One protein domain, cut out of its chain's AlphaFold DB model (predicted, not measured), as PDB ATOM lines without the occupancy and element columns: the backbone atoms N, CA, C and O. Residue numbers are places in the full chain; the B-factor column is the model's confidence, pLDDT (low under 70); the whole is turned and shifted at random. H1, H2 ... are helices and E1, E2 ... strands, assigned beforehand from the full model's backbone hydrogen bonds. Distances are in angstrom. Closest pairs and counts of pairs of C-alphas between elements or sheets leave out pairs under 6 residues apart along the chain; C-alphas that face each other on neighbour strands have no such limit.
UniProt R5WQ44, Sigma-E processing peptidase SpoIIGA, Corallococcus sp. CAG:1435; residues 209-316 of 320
ATOM      1  N   PRO A 209      19.340   9.323   0.004       81.62
ATOM      2  CA  PRO A 209      20.442   8.372  -0.191       81.62
ATOM      3  C   PRO A 209      21.057   8.418  -1.593       81.62
ATOM      4  O   PRO A 209      22.220   8.070  -1.770       81.62
ATOM      5  N   TYR A 210      20.280   8.852  -2.584       85.56
ATOM      6  CA  TYR A 210      20.693   8.931  -3.983       85.56
ATOM      7  C   TYR A 210      21.248  10.310  -4.353       85.56
ATOM      8  O   TYR A 210      21.674  10.510  -5.488       85.56
ATOM      9  N   LEU A 211      21.246  11.271  -3.425       87.62
ATOM     10  CA  LEU A 211      21.836  12.589  -3.638       87.62
ATOM     11  C   LEU A 211      23.296  12.585  -3.185       87.62
ATOM     12  O   LEU A 211      23.604  12.332  -2.020       87.62
ATOM     13  N   LYS A 212      24.199  12.920  -4.104       88.00
ATOM     14  CA  LYS A 212      25.635  13.056  -3.851       88.00
ATOM     15  C   LYS A 212      26.078  14.480  -4.153       88.00
ATOM     16  O   LYS A 212      25.672  15.075  -5.147       88.00
ATOM     17  N   LYS A 213      26.943  15.034  -3.303       90.12
ATOM     18  CA  LYS A 213      27.652  16.278  -3.622       90.12
ATOM     19  C   LYS A 213      28.835  15.940  -4.520       90.12
ATOM     20  O   LYS A 213      29.668  15.119  -4.145       90.12
ATOM     21  N   VAL A 214      28.900  16.574  -5.682       91.44
ATOM     22  CA  VAL A 214      29.958  16.360  -6.675       91.44
ATOM     23  C   VAL A 214      30.586  17.689  -7.065       91.44
ATOM     24  O   VAL A 214      29.909  18.717  -7.086       91.44
ATOM     25  N   GLN A 215      31.883  17.678  -7.360       91.50
ATOM     26  CA  GLN A 215      32.581  18.838  -7.905       91.50
ATOM     27  C   GLN A 215      32.801  18.644  -9.402       91.50
ATOM     28  O   GLN A 215      33.406  17.663  -9.825       91.50
ATOM     29  N   VAL A 216      32.287  19.572 -10.204       91.56
ATOM     30  CA  VAL A 216      32.438  19.575 -11.663       91.56
ATOM     31  C   VAL A 216      33.518  20.589 -12.035       91.56
ATOM     32  O   VAL A 216      33.405  21.767 -11.682       91.56
ATOM     33  N   PHE A 217      34.541  20.156 -12.772       89.88
ATOM     34  CA  PHE A 217      35.645  21.006 -13.219       89.88
ATOM     35  C   PHE A 217      35.385  21.537 -14.632       89.88
ATOM     36  O   PHE A 217      35.700  20.904 -15.640       89.88
ATOM     37  N   LEU A 218      34.784  22.726 -14.702       87.00
ATOM     38  CA  LEU A 218      34.578  23.454 -15.957       87.00
ATOM     39  C   LEU A 218      35.797  24.355 -16.227       87.00
ATOM     40  O   LEU A 218      36.858  23.874 -16.605       87.00
ATOM     41  N   GLN A 219      35.669  25.662 -15.984       83.94
ATOM     42  CA  GLN A 219      36.800  26.602 -15.876       83.94
ATOM     43  C   GLN A 219      37.266  26.767 -14.421       83.94
ATOM     44  O   GLN A 219      38.433  27.030 -14.149       83.94
ATOM     45  N   LYS A 220      36.322  26.623 -13.485       86.19
ATOM     46  CA  LYS A 220      36.513  26.619 -12.034       86.19
ATOM     47  C   LYS A 220      35.748  25.422 -11.456       86.19
ATOM     48  O   LYS A 220      34.781  24.983 -12.090       86.19
ATOM     49  N   PRO A 221      36.156  24.888 -10.295       87.25
ATOM     50  CA  PRO A 221      35.415  23.821  -9.635       87.25
ATOM     51  C   PRO A 221      34.072  24.350  -9.114       87.25
ATOM     52  O   PRO A 221      34.029  25.327  -8.365       87.25
ATOM     53  N   TYR A 222      32.975  23.693  -9.492       91.06
ATOM     54  CA  TYR A 222      31.634  23.978  -8.977       91.06
ATOM     55  C   TYR A 222      31.118  22.791  -8.175       91.06
ATOM     56  O   TYR A 222      31.040  21.681  -8.695       91.06
ATOM     57  N   THR A 223      30.729  23.031  -6.923       91.44
ATOM     58  CA  THR A 223      30.058  22.015  -6.105       91.44
ATOM     59  C   THR A 223      28.572  22.006  -6.434       91.44
ATOM     60  O   THR A 223      27.897  23.018  -6.252       91.44
ATOM     61  N   VAL A 224      28.068  20.868  -6.901       92.62
ATOM     62  CA  VAL A 224      26.669  20.672  -7.297       92.62
ATOM     63  C   VAL A 224      26.100  19.400  -6.678       92.62
ATOM     64  O   VAL A 224      26.841  18.516  -6.240       92.62
ATOM     65  N   THR A 225      24.775  19.303  -6.631       91.94
ATOM     66  CA  THR A 225      24.080  18.110  -6.151       91.94
ATOM     67  C   THR A 225      23.721  17.234  -7.343       91.94
ATOM     68  O   THR A 225      22.949  17.631  -8.219       91.94
ATOM     69  N   GLY A 226      24.294  16.036  -7.378       90.44
ATOM     70  CA  GLY A 226      23.980  15.003  -8.350       90.44
ATOM     71  C   GLY A 226      22.995  13.984  -7.790       90.44
ATOM     72  O   GLY A 226      23.131  13.560  -6.645       90.44
ATOM     73  N   PHE A 227      22.019  13.575  -8.592       91.31
ATOM     74  CA  PHE A 227      21.150  12.439  -8.300       91.31
ATOM     75  C   PHE A 227      21.661  11.199  -9.033       91.31
ATOM     76  O   PHE A 227      21.779  11.211 -10.258       91.31
ATOM     77  N   CYS A 228      21.978  10.147  -8.282       88.88
ATOM     78  CA  CYS A 228      22.392   8.856  -8.817       88.88
ATOM     79  C   CYS A 228      21.168   8.097  -9.331       88.88
ATOM     80  O   CYS A 228      20.379   7.570  -8.547       88.88
ATOM     81  N   ASP A 229      21.027   8.041 -10.652       86.50
ATOM     82  CA  ASP A 229      19.934   7.355 -11.328       86.50
ATOM     83  C   ASP A 229      20.399   5.990 -11.847       86.50
ATOM     84  O   ASP A 229      21.293   5.890 -12.692       86.50
ATOM     85  N   SER A 230      19.757   4.923 -11.365       82.44
ATOM     86  CA  SER A 230      19.992   3.562 -11.852       82.44
ATOM     87  C   SER A 230      19.612   3.371 -13.323       82.44
ATOM     88  O   SER A 230      20.129   2.461 -13.964       82.44
ATOM     89  N   GLY A 231      18.704   4.200 -13.851       80.19
ATOM     90  CA  GLY A 231      18.252   4.140 -15.242       80.19
ATOM     91  C   GLY A 231      19.189   4.822 -16.238       80.19
ATOM     92  O   GLY A 231      19.046   4.609 -17.441       80.19
ATOM     93  N   ASN A 232      20.155   5.621 -15.776       85.88
ATOM     94  CA  ASN A 232      21.110   6.268 -16.668       85.88
ATOM     95  C   ASN A 232      22.288   5.336 -16.982       85.88
ATOM     96  O   ASN A 232      23.244   5.230 -16.211       85.88
ATOM     97  N   THR A 233      22.220   4.696 -18.148       83.56
ATOM     98  CA  THR A 233      23.263   3.809 -18.690       83.56
ATOM     99  C   THR A 233      23.997   4.416 -19.889       83.56
ATOM    100  O   THR A 233      24.675   3.695 -20.619       83.56
ATOM    101  N   ALA A 234      23.846   5.722 -20.137       85.44
ATOM    102  CA  ALA A 234      24.447   6.371 -21.296       85.44
ATOM    103  C   ALA A 234      25.979   6.443 -21.157       85.44
ATOM    104  O   ALA A 234      26.514   6.945 -20.164       85.44
ATOM    105  N   THR A 235      26.682   5.961 -22.181       87.44
ATOM    106  CA  THR A 235      28.143   6.003 -22.274       87.44
ATOM    107  C   THR A 235      28.572   6.542 -23.637       87.44
ATOM    108  O   THR A 235      27.886   6.364 -24.640       87.44
ATOM    109  N   CYS A 236      29.702   7.243 -23.667       86.62
ATOM    110  CA  CYS A 236      30.322   7.769 -24.879       86.62
ATOM    111  C   CYS A 236      31.818   7.479 -24.802       86.62
ATOM    112  O   CYS A 236      32.454   7.828 -23.810       86.62
ATOM    113  N   ASP A 237      32.380   6.822 -25.818       84.38
ATOM    114  CA  ASP A 237      33.797   6.427 -25.857       84.38
ATOM    115  C   ASP A 237      34.251   5.645 -24.596       84.38
ATOM    116  O   ASP A 237      35.360   5.819 -24.096       84.38
ATOM    117  N   GLY A 238      33.364   4.811 -24.035       83.19
ATOM    118  CA  GLY A 238      33.616   4.045 -22.805       83.19
ATOM    119  C   GLY A 238      33.569   4.862 -21.506       83.19
ATOM    120  O   GLY A 238      33.745   4.300 -20.427       83.19
ATOM    121  N   LEU A 239      33.304   6.170 -21.584       89.25
ATOM    122  CA  LEU A 239      33.149   7.056 -20.433       89.25
ATOM    123  C   LEU A 239      31.664   7.300 -20.115       89.25
ATOM    124  O   LEU A 239      30.832   7.370 -21.024       89.25
ATOM    125  N   PRO A 240      31.307   7.462 -18.831       90.88
ATOM    126  CA  PRO A 240      29.937   7.746 -18.407       90.88
ATOM    127  C   PRO A 240      29.453   9.129 -18.851       90.88
ATOM    128  O   PRO A 240      30.223  10.096 -18.859       90.88
ATOM    129  N   VAL A 241      28.153   9.233 -19.135       90.94
ATOM    130  CA  VAL A 241      27.490  10.492 -19.493       90.94
ATOM    131  C   VAL A 241      26.618  10.986 -18.336       90.94
ATOM    132  O   VAL A 241      25.695  10.308 -17.886       90.94
ATOM    133  N   CYS A 242      26.898  12.199 -17.864       91.62
ATOM    134  CA  CYS A 242      26.142  12.888 -16.824       91.62
ATOM    135  C   CYS A 242      25.279  13.987 -17.452       91.62
ATOM    136  O   CYS A 242      25.786  14.802 -18.224       91.62
ATOM    137  N   PHE A 243      23.998  14.063 -17.097       91.06
ATOM    138  CA  PHE A 243      23.090  15.067 -17.663       91.06
ATOM    139  C   PHE A 243      22.944  16.269 -16.738       91.06
ATOM    140  O   PHE A 243      22.708  16.113 -15.543       91.06
ATOM    141  N   VAL A 244      23.033  17.476 -17.288       90.69
ATOM    142  CA  VAL A 244      22.757  18.713 -16.546       90.69
ATOM    143  C   VAL A 244      21.259  18.972 -16.564       90.69
ATOM    144  O   VAL A 244      20.706  19.359 -17.589       90.69
ATOM    145  N   THR A 245      20.589  18.781 -15.438       88.56
ATOM    146  CA  THR A 245      19.137  18.972 -15.349       88.56
ATOM    147  C   THR A 245      18.771  20.414 -15.015       88.56
ATOM    148  O   THR A 245      17.830  20.961 -15.588       88.56
ATOM    149  N   LYS A 246      19.566  21.078 -14.167       87.50
ATOM    150  CA  LYS A 246      19.369  22.476 -13.760       87.50
ATOM    151  C   LYS A 246      20.617  23.298 -14.058       87.50
ATOM    152  O   LYS A 246      21.736  22.821 -13.908       87.50
ATOM    153  N   LYS A 247      20.440  24.556 -14.476       85.50
ATOM    154  CA  LYS A 247      21.570  25.461 -14.730       85.50
ATOM    155  C   LYS A 247      22.340  25.734 -13.433       85.50
ATOM    156  O   LYS A 247      21.733  26.102 -12.431       85.50
ATOM    157  N   PHE A 248      23.662  25.636 -13.497       87.19
ATOM    158  CA  PHE A 248      24.583  26.040 -12.435       87.19
ATOM    159  C   PHE A 248      25.813  26.716 -13.049       87.19
ATOM    160  O   PHE A 248      26.212  26.367 -14.161       87.19
ATOM    161  N   GLY A 249      26.405  27.679 -12.335       84.94
ATOM    162  CA  GLY A 249      27.611  28.395 -12.769       84.94
ATOM    163  C   GLY A 249      27.566  28.859 -14.232       84.94
ATOM    164  O   GLY A 249      26.516  29.243 -14.748       84.94
ATOM    165  N   ASN A 250      28.707  28.745 -14.914       86.69
ATOM    166  CA  ASN A 250      28.869  29.161 -16.310       86.69
ATOM    167  C   ASN A 250      28.826  27.963 -17.278       86.69
ATOM    168  O   ASN A 250      29.536  27.932 -18.283       86.69
ATOM    169  N   VAL A 251      27.994  26.952 -16.989       86.44
ATOM    170  CA  VAL A 251      27.883  25.737 -17.824       86.44
ATOM    171  C   VAL A 251      27.600  26.086 -19.287       86.44
ATOM    172  O   VAL A 251      28.232  25.535 -20.179       86.44
ATOM    173  N   GLN A 252      26.702  27.034 -19.565       86.62
ATOM    174  CA  GLN A 252      26.352  27.381 -20.950       86.62
ATOM    175  C   GLN A 252      27.530  27.990 -21.725       86.62
ATOM    176  O   GLN A 252      27.747  27.630 -22.879       86.62
ATOM    177  N   GLU A 253      28.314  28.859 -21.081       87.62
ATOM    178  CA  GLU A 253      29.520  29.458 -21.667       87.62
ATOM    179  C   GLU A 253      30.591  28.396 -21.927       87.62
ATOM    180  O   GLU A 253      31.201  28.377 -22.995       87.62
ATOM    181  N   PHE A 254      30.767  27.460 -20.990       87.25
ATOM    182  CA  PHE A 254      31.693  26.341 -21.153       87.25
ATOM    183  C   PHE A 254      31.315  25.453 -22.346       87.25
ATOM    184  O   PHE A 254      32.174  25.118 -23.166       87.25
ATOM    185  N   PHE A 255      30.029  25.111 -22.489       88.94
ATOM    186  CA  PHE A 255      29.541  24.363 -23.649       88.94
ATOM    187  C   PHE A 255      29.736  25.144 -24.953       88.94
ATOM    188  O   PHE A 255      30.208  24.566 -25.932       88.94
ATOM    189  N   ALA A 256      29.439  26.448 -24.969       87.88
ATOM    190  CA  ALA A 256      29.643  27.295 -26.143       87.88
ATOM    191  C   ALA A 256      31.123  27.344 -26.561       87.88
ATOM    192  O   ALA A 256      31.443  27.104 -27.725       87.88
ATOM    193  N   GLN A 257      32.038  27.557 -25.610       88.69
ATOM    194  CA  GLN A 257      33.482  27.562 -25.855       88.69
ATOM    195  C   GLN A 257      33.961  26.226 -26.443       88.69
ATOM    196  O   GLN A 257      34.697  26.195 -27.430       88.69
ATOM    197  N   LYS A 258      33.513  25.104 -25.873       88.62
ATOM    198  CA  LYS A 258      33.905  23.760 -26.325       88.62
ATOM    199  C   LYS A 258      33.314  23.405 -27.686       88.62
ATOM    200  O   LYS A 258      33.970  22.719 -28.472       88.62
ATOM    201  N   MET A 259      32.127  23.918 -27.998       87.69
ATOM    202  CA  MET A 259      31.513  23.797 -29.319       87.69
ATOM    203  C   MET A 259      32.294  24.582 -30.380       87.69
ATOM    204  O   MET A 259      32.581  24.029 -31.442       87.69
ATOM    205  N   LEU A 260      32.725  25.812 -30.070       88.31
ATOM    206  CA  LEU A 260      33.571  26.628 -30.955       88.31
ATOM    207  C   LEU A 260      34.922  25.958 -31.244       88.31
ATOM    208  O   LEU A 260      35.370  25.932 -32.388       88.31
ATOM    209  N   CYS A 261      35.540  25.337 -30.235       86.06
ATOM    210  CA  CYS A 261      36.790  24.587 -30.392       86.06
ATOM    211  C   CYS A 261      36.617  23.194 -31.035       86.06
ATOM    212  O   CYS A 261      37.585  22.438 -31.086       86.06
ATOM    213  N   LYS A 262      35.409  22.820 -31.489       83.56
ATOM    214  CA  LYS A 262      35.074  21.480 -32.021       83.56
ATOM    215  C   LYS A 262      35.406  20.319 -31.063       83.56
ATOM    216  O   LYS A 262      35.600  19.187 -31.494       83.56
ATOM    217  N   GLN A 263      35.420  20.578 -29.753       84.75
ATOM    218  CA  GLN A 263      35.657  19.591 -28.687       84.75
ATOM    219  C   GLN A 263      34.336  19.055 -28.107       84.75
ATOM    220  O   GLN A 263      34.196  18.879 -26.897       84.75
ATOM    221  N   THR A 264      33.341  18.837 -28.967       86.50
ATOM    222  CA  THR A 264      32.032  18.284 -28.592       86.50
ATOM    223  C   THR A 264      31.848  16.905 -29.207       86.50
ATOM    224  O   THR A 264      32.373  16.603 -30.282       86.50
ATOM    225  N   ARG A 265      31.090  16.058 -28.517       86.19
ATOM    226  CA  ARG A 265      30.632  14.762 -29.012       86.19
ATOM    227  C   ARG A 265      29.114  14.762 -29.062       86.19
ATOM    228  O   ARG A 265      28.464  15.424 -28.255       86.19
ATOM    229  N   ARG A 266      28.554  14.039 -30.024       84.75
ATOM    230  CA  ARG A 266      27.124  13.747 -30.050       84.75
ATOM    231  C   ARG A 266      26.928  12.380 -29.427       84.75
ATOM    232  O   ARG A 266      27.593  11.432 -29.826       84.75
ATOM    233  N   VAL A 267      26.069  12.322 -28.422       84.06
ATOM    234  CA  VAL A 267      25.722  11.092 -27.719       84.06
ATOM    235  C   VAL A 267      24.290  10.764 -28.081       84.06
ATOM    236  O   VAL A 267      23.396  11.586 -27.879       84.06
ATOM    237  N   GLU A 268      24.074   9.574 -28.622       82.00
ATOM    238  CA  GLU A 268      22.732   9.062 -28.838       82.00
ATOM    239  C   GLU A 268      22.178   8.541 -27.510       82.00
ATOM    240  O   GLU A 268      22.758   7.671 -26.860       82.00
ATOM    241  N   VAL A 269      21.057   9.111 -27.082       79.12
ATOM    242  CA  VAL A 269      20.376   8.728 -25.848       79.12
ATOM    243  C   VAL A 269      19.088   8.033 -26.238       79.12
ATOM    244  O   VAL A 269      18.123   8.670 -26.670       79.12
ATOM    245  N   ALA A 270      19.082   6.711 -26.091       73.62
ATOM    246  CA  ALA A 270      17.890   5.901 -26.255       73.62
ATOM    247  C   ALA A 270      16.960   6.132 -25.056       73.62
ATOM    248  O   ALA A 270      17.276   5.776 -23.922       73.62
ATOM    249  N   THR A 271      15.805   6.745 -25.303       72.06
ATOM    250  CA  THR A 271      14.732   6.877 -24.310       72.06
ATOM    251  C   THR A 271      13.557   5.988 -24.704       72.06
ATOM    252  O   THR A 271      13.424   5.601 -25.864       72.06
ATOM    253  N   LEU A 272      12.639   5.715 -23.771       63.78
ATOM    254  CA  LEU A 272      11.409   4.950 -24.050       63.78
ATOM    255  C   LEU A 272      10.535   5.565 -25.161       63.78
ATOM    256  O   LEU A 272       9.679   4.886 -25.714       63.78
ATOM    257  N   THR A 273      10.744   6.845 -25.484       63.56
ATOM    258  CA  THR A 273      10.005   7.580 -26.527       63.56
ATOM    259  C   THR A 273      10.783   7.725 -27.838       63.56
ATOM    260  O   THR A 273      10.314   8.394 -28.755       63.56
ATOM    261  N   GLY A 274      11.959   7.097 -27.940       71.56
ATOM    262  CA  GLY A 274      12.834   7.139 -29.111       71.56
ATOM    263  C   GLY A 274      14.266   7.555 -28.772       71.56
ATOM    264  O   GLY A 274      14.571   7.968 -27.647       71.56
ATOM    265  N   ALA A 275      15.150   7.448 -29.758       76.19
ATOM    266  CA  ALA A 275      16.524   7.912 -29.656       76.19
ATOM    267  C   ALA A 275      16.623   9.410 -29.979       76.19
ATOM    268  O   ALA A 275      15.993   9.902 -30.917       76.19
ATOM    269  N   LYS A 276      17.401  10.148 -29.183       81.75
ATOM    270  CA  LYS A 276      17.726  11.557 -29.438       81.75
ATOM    271  C   LYS A 276      19.223  11.773 -29.306       81.75
ATOM    272  O   LYS A 276      19.821  11.345 -28.324       81.75
ATOM    273  N   GLU A 277      19.810  12.502 -30.247       82.69
ATOM    274  CA  GLU A 277      21.183  12.976 -30.111       82.69
ATOM    275  C   GLU A 277      21.237  14.191 -29.181       82.69
ATOM    276  O   GLU A 277      20.516  15.175 -29.367       82.69
ATOM    277  N   VAL A 278      22.123  14.138 -28.189       87.19
ATOM    278  CA  VAL A 278      22.453  15.273 -27.320       87.19
ATOM    279  C   VAL A 278      23.924  15.634 -27.461       87.19
ATOM    280  O   VAL A 278      24.777  14.786 -27.727       87.19
ATOM    281  N   VAL A 279      24.236  16.914 -27.274       88.19
ATOM    282  CA  VAL A 279      25.619  17.392 -27.285       88.19
ATOM    283  C   VAL A 279      26.234  17.159 -25.911       88.19
ATOM    284  O   VAL A 279      25.683  17.593 -24.895       88.19
ATOM    285  N   ALA A 280      27.395  16.510 -25.900       90.00
ATOM    286  CA  ALA A 280      28.177  16.255 -24.710       90.00
ATOM    287  C   ALA A 280      29.602  16.810 -24.824       90.00
ATOM    288  O   ALA A 280      30.196  16.877 -25.904       90.00
ATOM    289  N   VAL A 281      30.153  17.212 -23.683       91.75
ATOM    290  CA  VAL A 281      31.492  17.788 -23.544       91.75
ATOM    291  C   VAL A 281      32.254  17.014 -22.481       91.75
ATOM    292  O   VAL A 281      31.731  16.760 -21.400       91.75
ATOM    293  N   GLN A 282      33.500  16.654 -22.774       91.50
ATOM    294  CA  GLN A 282      34.349  15.967 -21.809       91.50
ATOM    295  C   GLN A 282      34.783  16.922 -20.689       91.50
ATOM    296  O   GLN A 282      35.259  18.031 -20.947       91.50
ATOM    297  N   THR A 283      34.632  16.476 -19.447       91.06
ATOM    298  CA  THR A 283      35.019  17.203 -18.235       91.06
ATOM    299  C   THR A 283      35.495  16.220 -17.165       91.06
ATOM    300  O   THR A 283      35.413  14.999 -17.320       91.06
ATOM    301  N   GLU A 284      36.031  16.766 -16.087       91.50
ATOM    302  CA  GLU A 284      36.450  16.025 -14.912       91.50
ATOM    303  C   GLU A 284      35.429  16.254 -13.792       91.50
ATOM    304  O   GLU A 284      34.959  17.373 -13.560       91.50
ATOM    305  N   LEU A 285      35.038  15.168 -13.135       91.75
ATOM    306  CA  LEU A 285      34.042  15.139 -12.076       91.75
ATOM    307  C   LEU A 285      34.642  14.429 -10.868       91.75
ATOM    308  O   LEU A 285      35.004  13.258 -10.948       91.75
ATOM    309  N   GLN A 286      34.697  15.127  -9.741       90.44
ATOM    310  CA  GLN A 286      35.139  14.561  -8.478       90.44
ATOM    311  C   GLN A 286      33.933  14.211  -7.612       90.44
ATOM    312  O   GLN A 286      33.097  15.064  -7.293       90.44
ATOM    313  N   VAL A 287      33.854  12.939  -7.226       87.44
ATOM    314  CA  VAL A 287      32.834  12.413  -6.313       87.44
ATOM    315  C   VAL A 287      33.542  11.965  -5.050       87.44
ATOM    316  O   VAL A 287      34.408  11.093  -5.112       87.44
ATOM    317  N   GLU A 288      33.178  12.580  -3.923       81.50
ATOM    318  CA  GLU A 288      33.771  12.365  -2.597       81.50
ATOM    319  C   GLU A 288      35.276  12.691  -2.553       81.50
ATOM    320  O   GLU A 288      35.641  13.748  -2.039       81.50
ATOM    321  N   GLN A 289      36.141  11.848  -3.125       79.44
ATOM    322  CA  GLN A 289      37.592  12.073  -3.258       79.44
ATOM    323  C   GLN A 289      38.198  11.529  -4.561       79.44
ATOM    324  O   GLN A 289      39.355  11.820  -4.862       79.44
ATOM    325  N   THR A 290      37.439  10.779  -5.363       84.12
ATOM    326  CA  THR A 290      37.937  10.180  -6.605       84.12
ATOM    327  C   THR A 290      37.574  11.058  -7.790       84.12
ATOM    328  O   THR A 290      36.439  11.527  -7.898       84.12
ATOM    329  N   SER A 291      38.542  11.266  -8.682       88.25
ATOM    330  CA  SER A 291      38.329  12.017  -9.910       88.25
ATOM    331  C   SER A 291      38.018  11.094 -11.083       88.25
ATOM    332  O   SER A 291      38.720  10.109 -11.319       88.25
ATOM    333  N   TYR A 292      36.968  11.425 -11.828       89.88
ATOM    334  CA  TYR A 292      36.484  10.664 -12.970       89.88
ATOM    335  C   TYR A 292      36.428  11.553 -14.207       89.88
ATOM    336  O   TYR A 292      35.915  12.671 -14.170       89.88
ATOM    337  N   LYS A 293      36.889  11.029 -15.343       91.62
ATOM    338  CA  LYS A 293      36.631  11.648 -16.646       91.62
ATOM    339  C   LYS A 293      35.225  11.266 -17.087       91.62
ATOM    340  O   LYS A 293      34.916  10.082 -17.199       91.62
ATOM    341  N   VAL A 294      34.385  12.262 -17.330       92.56
ATOM    342  CA  VAL A 294      32.978  12.066 -17.688       92.56
ATOM    343  C   VAL A 294      32.602  12.952 -18.867       92.56
ATOM    344  O   VAL A 294      33.240  13.974 -19.133       92.56
ATOM    345  N   PHE A 295      31.543  12.581 -19.572       92.19
ATOM    346  CA  PHE A 295      30.907  13.452 -20.548       92.19
ATOM    347  C   PHE A 295      29.723  14.160 -19.901       92.19
ATOM    348  O   PHE A 295      28.796  13.524 -19.416       92.19
ATOM    349  N   LEU A 296      29.742  15.485 -19.900       91.75
ATOM    350  CA  LEU A 296      28.626  16.305 -19.459       91.75
ATOM    351  C   LEU A 296      27.712  16.565 -20.654       91.75
ATOM    352  O   LEU A 296      28.180  17.094 -21.658       91.75
ATOM    353  N   ALA A 297      26.431  16.221 -20.560       90.88
ATOM    354  CA  ALA A 297      25.444  16.411 -21.618       90.88
ATOM    355  C   ALA A 297      24.363  17.419 -21.211       90.88
ATOM    356  O   ALA A 297      23.902  17.435 -20.064       90.88
ATOM    357  N   LEU A 298      23.929  18.247 -22.165       87.38
ATOM    358  CA  LEU A 298      22.759  19.110 -21.999       87.38
ATOM    359  C   LEU A 298      21.520  18.392 -22.552       87.38
ATOM    360  O   LEU A 298      21.511  18.036 -23.734       87.38
ATOM    361  N   PRO A 299      20.468  18.176 -21.746       79.75
ATOM    362  CA  PRO A 299      19.235  17.590 -22.240       79.75
ATOM    363  C   PRO A 299      18.555  18.546 -23.227       79.75
ATOM    364  O   PRO A 299      18.590  19.768 -23.075       79.75
ATOM    365  N   SER A 300      17.901  17.975 -24.238       69.81
ATOM    366  CA  SER A 300      17.148  18.736 -25.246       69.81
ATOM    367  C   SER A 300      15.899  19.417 -24.675       69.81
ATOM    368  O   SER A 300      15.419  20.400 -25.235       69.81
ATOM    369  N   VAL A 301      15.391  18.920 -23.544       73.94
ATOM    370  CA  VAL A 301      14.244  19.468 -22.813       73.94
ATOM    371  C   VAL A 301      14.705  19.867 -21.416       73.94
ATOM    372  O   VAL A 301      15.466  19.144 -20.777       73.94
ATOM    373  N   LYS A 302      14.249  21.026 -20.932       67.94
ATOM    374  CA  LYS A 302      14.523  21.452 -19.556       67.94
ATOM    375  C   LYS A 302      13.821  20.509 -18.580       67.94
ATOM    376  O   LYS A 302      12.611  20.329 -18.672       67.94
ATOM    377  N   CYS A 303      14.574  19.970 -17.629       70.38
ATOM    378  CA  CYS A 303      14.036  19.167 -16.538       70.38
ATOM    379  C   CYS A 303      13.960  20.038 -15.280       70.38
ATOM    380  O   CYS A 303      14.977  20.542 -14.810       70.38
ATOM    381  N   GLU A 304      12.767  20.233 -14.724       74.00
ATOM    382  CA  GLU A 304      12.610  20.979 -13.474       74.00
ATOM    383  C   GLU A 304      12.829  20.032 -12.286       74.00
ATOM    384  O   GLU A 304      11.913  19.369 -11.804       74.00
ATOM    385  N   THR A 305      14.089  19.895 -11.868       81.25
ATOM    386  CA  THR A 305      14.505  18.970 -10.803       81.25
ATOM    387  C   THR A 305      15.102  19.702  -9.604       81.25
ATOM    388  O   THR A 305      15.609  20.819  -9.709       81.25
ATOM    389  N   GLN A 306      15.081  19.043  -8.442       81.25
ATOM    390  CA  GLN A 306      15.694  19.557  -7.208       81.25
ATOM    391  C   GLN A 306      17.226  19.422  -7.171       81.25
ATOM    392  O   GLN A 306      17.866  20.048  -6.335       81.25
ATOM    393  N   TYR A 307      17.801  18.624  -8.070       87.31
ATOM    394  CA  TYR A 307      19.238  18.417  -8.253       87.31
ATOM    395  C   TYR A 307      19.707  19.046  -9.570       87.31
ATOM    396  O   TYR A 307      18.896  19.264 -10.476       87.31
ATOM    397  N   GLU A 308      21.003  19.340  -9.672       90.12
ATOM    398  CA  GLU A 308      21.606  19.975 -10.847       90.12
ATOM    399  C   GLU A 308      22.149  18.991 -11.880       90.12
ATOM    400  O   GLU A 308      22.217  19.318 -13.069       90.12
ATOM    401  N   LEU A 309      22.547  17.803 -11.427       90.56
ATOM    402  CA  LEU A 309      23.198  16.801 -12.253       90.56
ATOM    403  C   LEU A 309      22.519  15.440 -12.089       90.56
ATOM    404  O   LEU A 309      22.122  15.063 -10.990       90.56
ATOM    405  N   LEU A 310      22.427  14.679 -13.171       90.50
ATOM    406  CA  LEU A 310      21.980  13.294 -13.163       90.50
ATOM    407  C   LEU A 310      23.189  12.399 -13.438       90.50
ATOM    408  O   LEU A 310      23.804  12.464 -14.506       90.50
ATOM    409  N   LEU A 311      23.553  11.616 -12.427       90.31
ATOM    410  CA  LEU A 311      24.720  10.747 -12.400       90.31
ATOM    411  C   LEU A 311      24.307   9.310 -12.746       90.31
ATOM    412  O   LEU A 311      23.286   8.840 -12.243       90.31
ATOM    413  N   PRO A 312      25.095   8.586 -13.550       88.62
ATOM    414  CA  PRO A 312      24.928   7.147 -13.734       88.62
ATOM    415  C   PRO A 312      25.057   6.345 -12.431       88.62
ATOM    416  O   PRO A 312      25.768   6.739 -11.502       88.62
ATOM    417  N   ALA A 313      24.446   5.160 -12.407       80.62
ATOM    418  CA  ALA A 313      24.418   4.251 -11.255       80.62
ATOM    419  C   ALA A 313      25.803   3.920 -10.665       80.62
ATOM    420  O   ALA A 313      25.934   3.696  -9.464       80.62
ATOM    421  N   GLN A 314      26.849   3.905 -11.493       79.75
ATOM    422  CA  GLN A 314      28.220   3.591 -11.075       79.75
ATOM    423  C   GLN A 314      28.792   4.569 -10.035       79.75
ATOM    424  O   GLN A 314      29.697   4.210  -9.290       79.75
ATOM    425  N   PHE A 315      28.247   5.786  -9.946       80.62
ATOM    426  CA  PHE A 315      28.625   6.776  -8.932       80.62
ATOM    427  C   PHE A 315      27.841   6.616  -7.623       80.62
ATOM    428  O   PHE A 315      28.059   7.367  -6.674       80.62
ATOM    429  N   SER A 316      26.927   5.642  -7.550       70.88
ATOM    430  CA  SER A 316      26.091   5.410  -6.373       70.88
ATOM    431  C   SER A 316      26.871   4.898  -5.162       70.88
ATOM    432  O   SER A 316      26.288   4.906  -4.082       70.88
TER     433      SER A 316
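Overview. This is residues 209 to 316 of the 320 residues of the protein "Sigma-E processing peptidase SpoIIGA" of Corallococcus sp. CAG:1435 (UniProt R5WQ44). The model is a small closed barrel of six strands, E1, E2, E7, E3, E6 and E5, with helix H1 outside its wall. The long strand E5 bends strongly, and the part of it that pairs with E4 carries the sheet beyond the ring as a long hairpin; the short H2 is outside the barrel, beside the strands. The printed part has 108 residues with seven named strands and two named helices, in the order E1 E2 E3 H1 E4 E5 E6 E7 H2; the sheet is mixed and the class mostly strand. The whole is compact, with a radius of gyration of the C-alphas of 12.8 A, and rounded, spanning 33 by 32 by 28 A.

Arrangement. E1, residues 211 to 217, and E2, residues 221 to 229, form an antiparallel hairpin, with N 214 and O 224 2.9 A apart. E2 bends by 55 degrees at residue 224 and is parallel to E7, residues 309 to 312, with N 227 and O 309 at 2.8 A. E7 is antiparallel to E3, residues 239 to 244, with N 310 and O 243 at 2.8 A. E3 is parallel to E6, residues 290 to 297, with N 242 and O 295 at 2.8 A. E6 is antiparallel to E5, residues 274 to 287, with N 283 and O 294 at 2.9 A. E5 closes the ring on E1, antiparallel, with N 217 and O 284 at 2.9 A. E4, residues 264 to 271, is antiparallel to E5, with N 267 and O 278 at 2.9 A. E4, E5 and E6 form a meander, each strand the antiparallel neighbour of the one before. H1, residues 251 to 260, is on the barrel at a height over the sheet of 8.9 A, across the strands, at 72 degrees to E5 on the local plane; its closest C-alphas to E5 are those of Phe 255 and Val 281, 6.9 A apart. H2, residues 313 to 316, is on the barrel at a height of 5.3 A, over none of the strands. In H1 every O i to N i+4 pair is within hydrogen-bond range; H2 is too short for such a pair.

Along the chain. E1 begins at C-alpha 211, (21.836, 12.589, -3.638), and is 18.8 A long. E2 is 22.7 A, E3 16.1 A, H1 14.3 A and E4 21.2 A long. E5 runs 30.8 A from C-alpha 274 at (12.834, 7.139, -29.111), bending by 86 degrees at residue 284. E6 is 20.5 A and E7 9.9 A long; H2, 5.3 A, ends at C-alpha 316, (26.091, 5.410, -6.373).

Size, cuts and confidence. The C-alphas farthest apart, those of Pro 209 and Leu 260, are 38.1 A apart. The printed part has no cut, and its one long link is E6 to E7. Residues 272 to 273, 300 and 302 have pLDDT under 70.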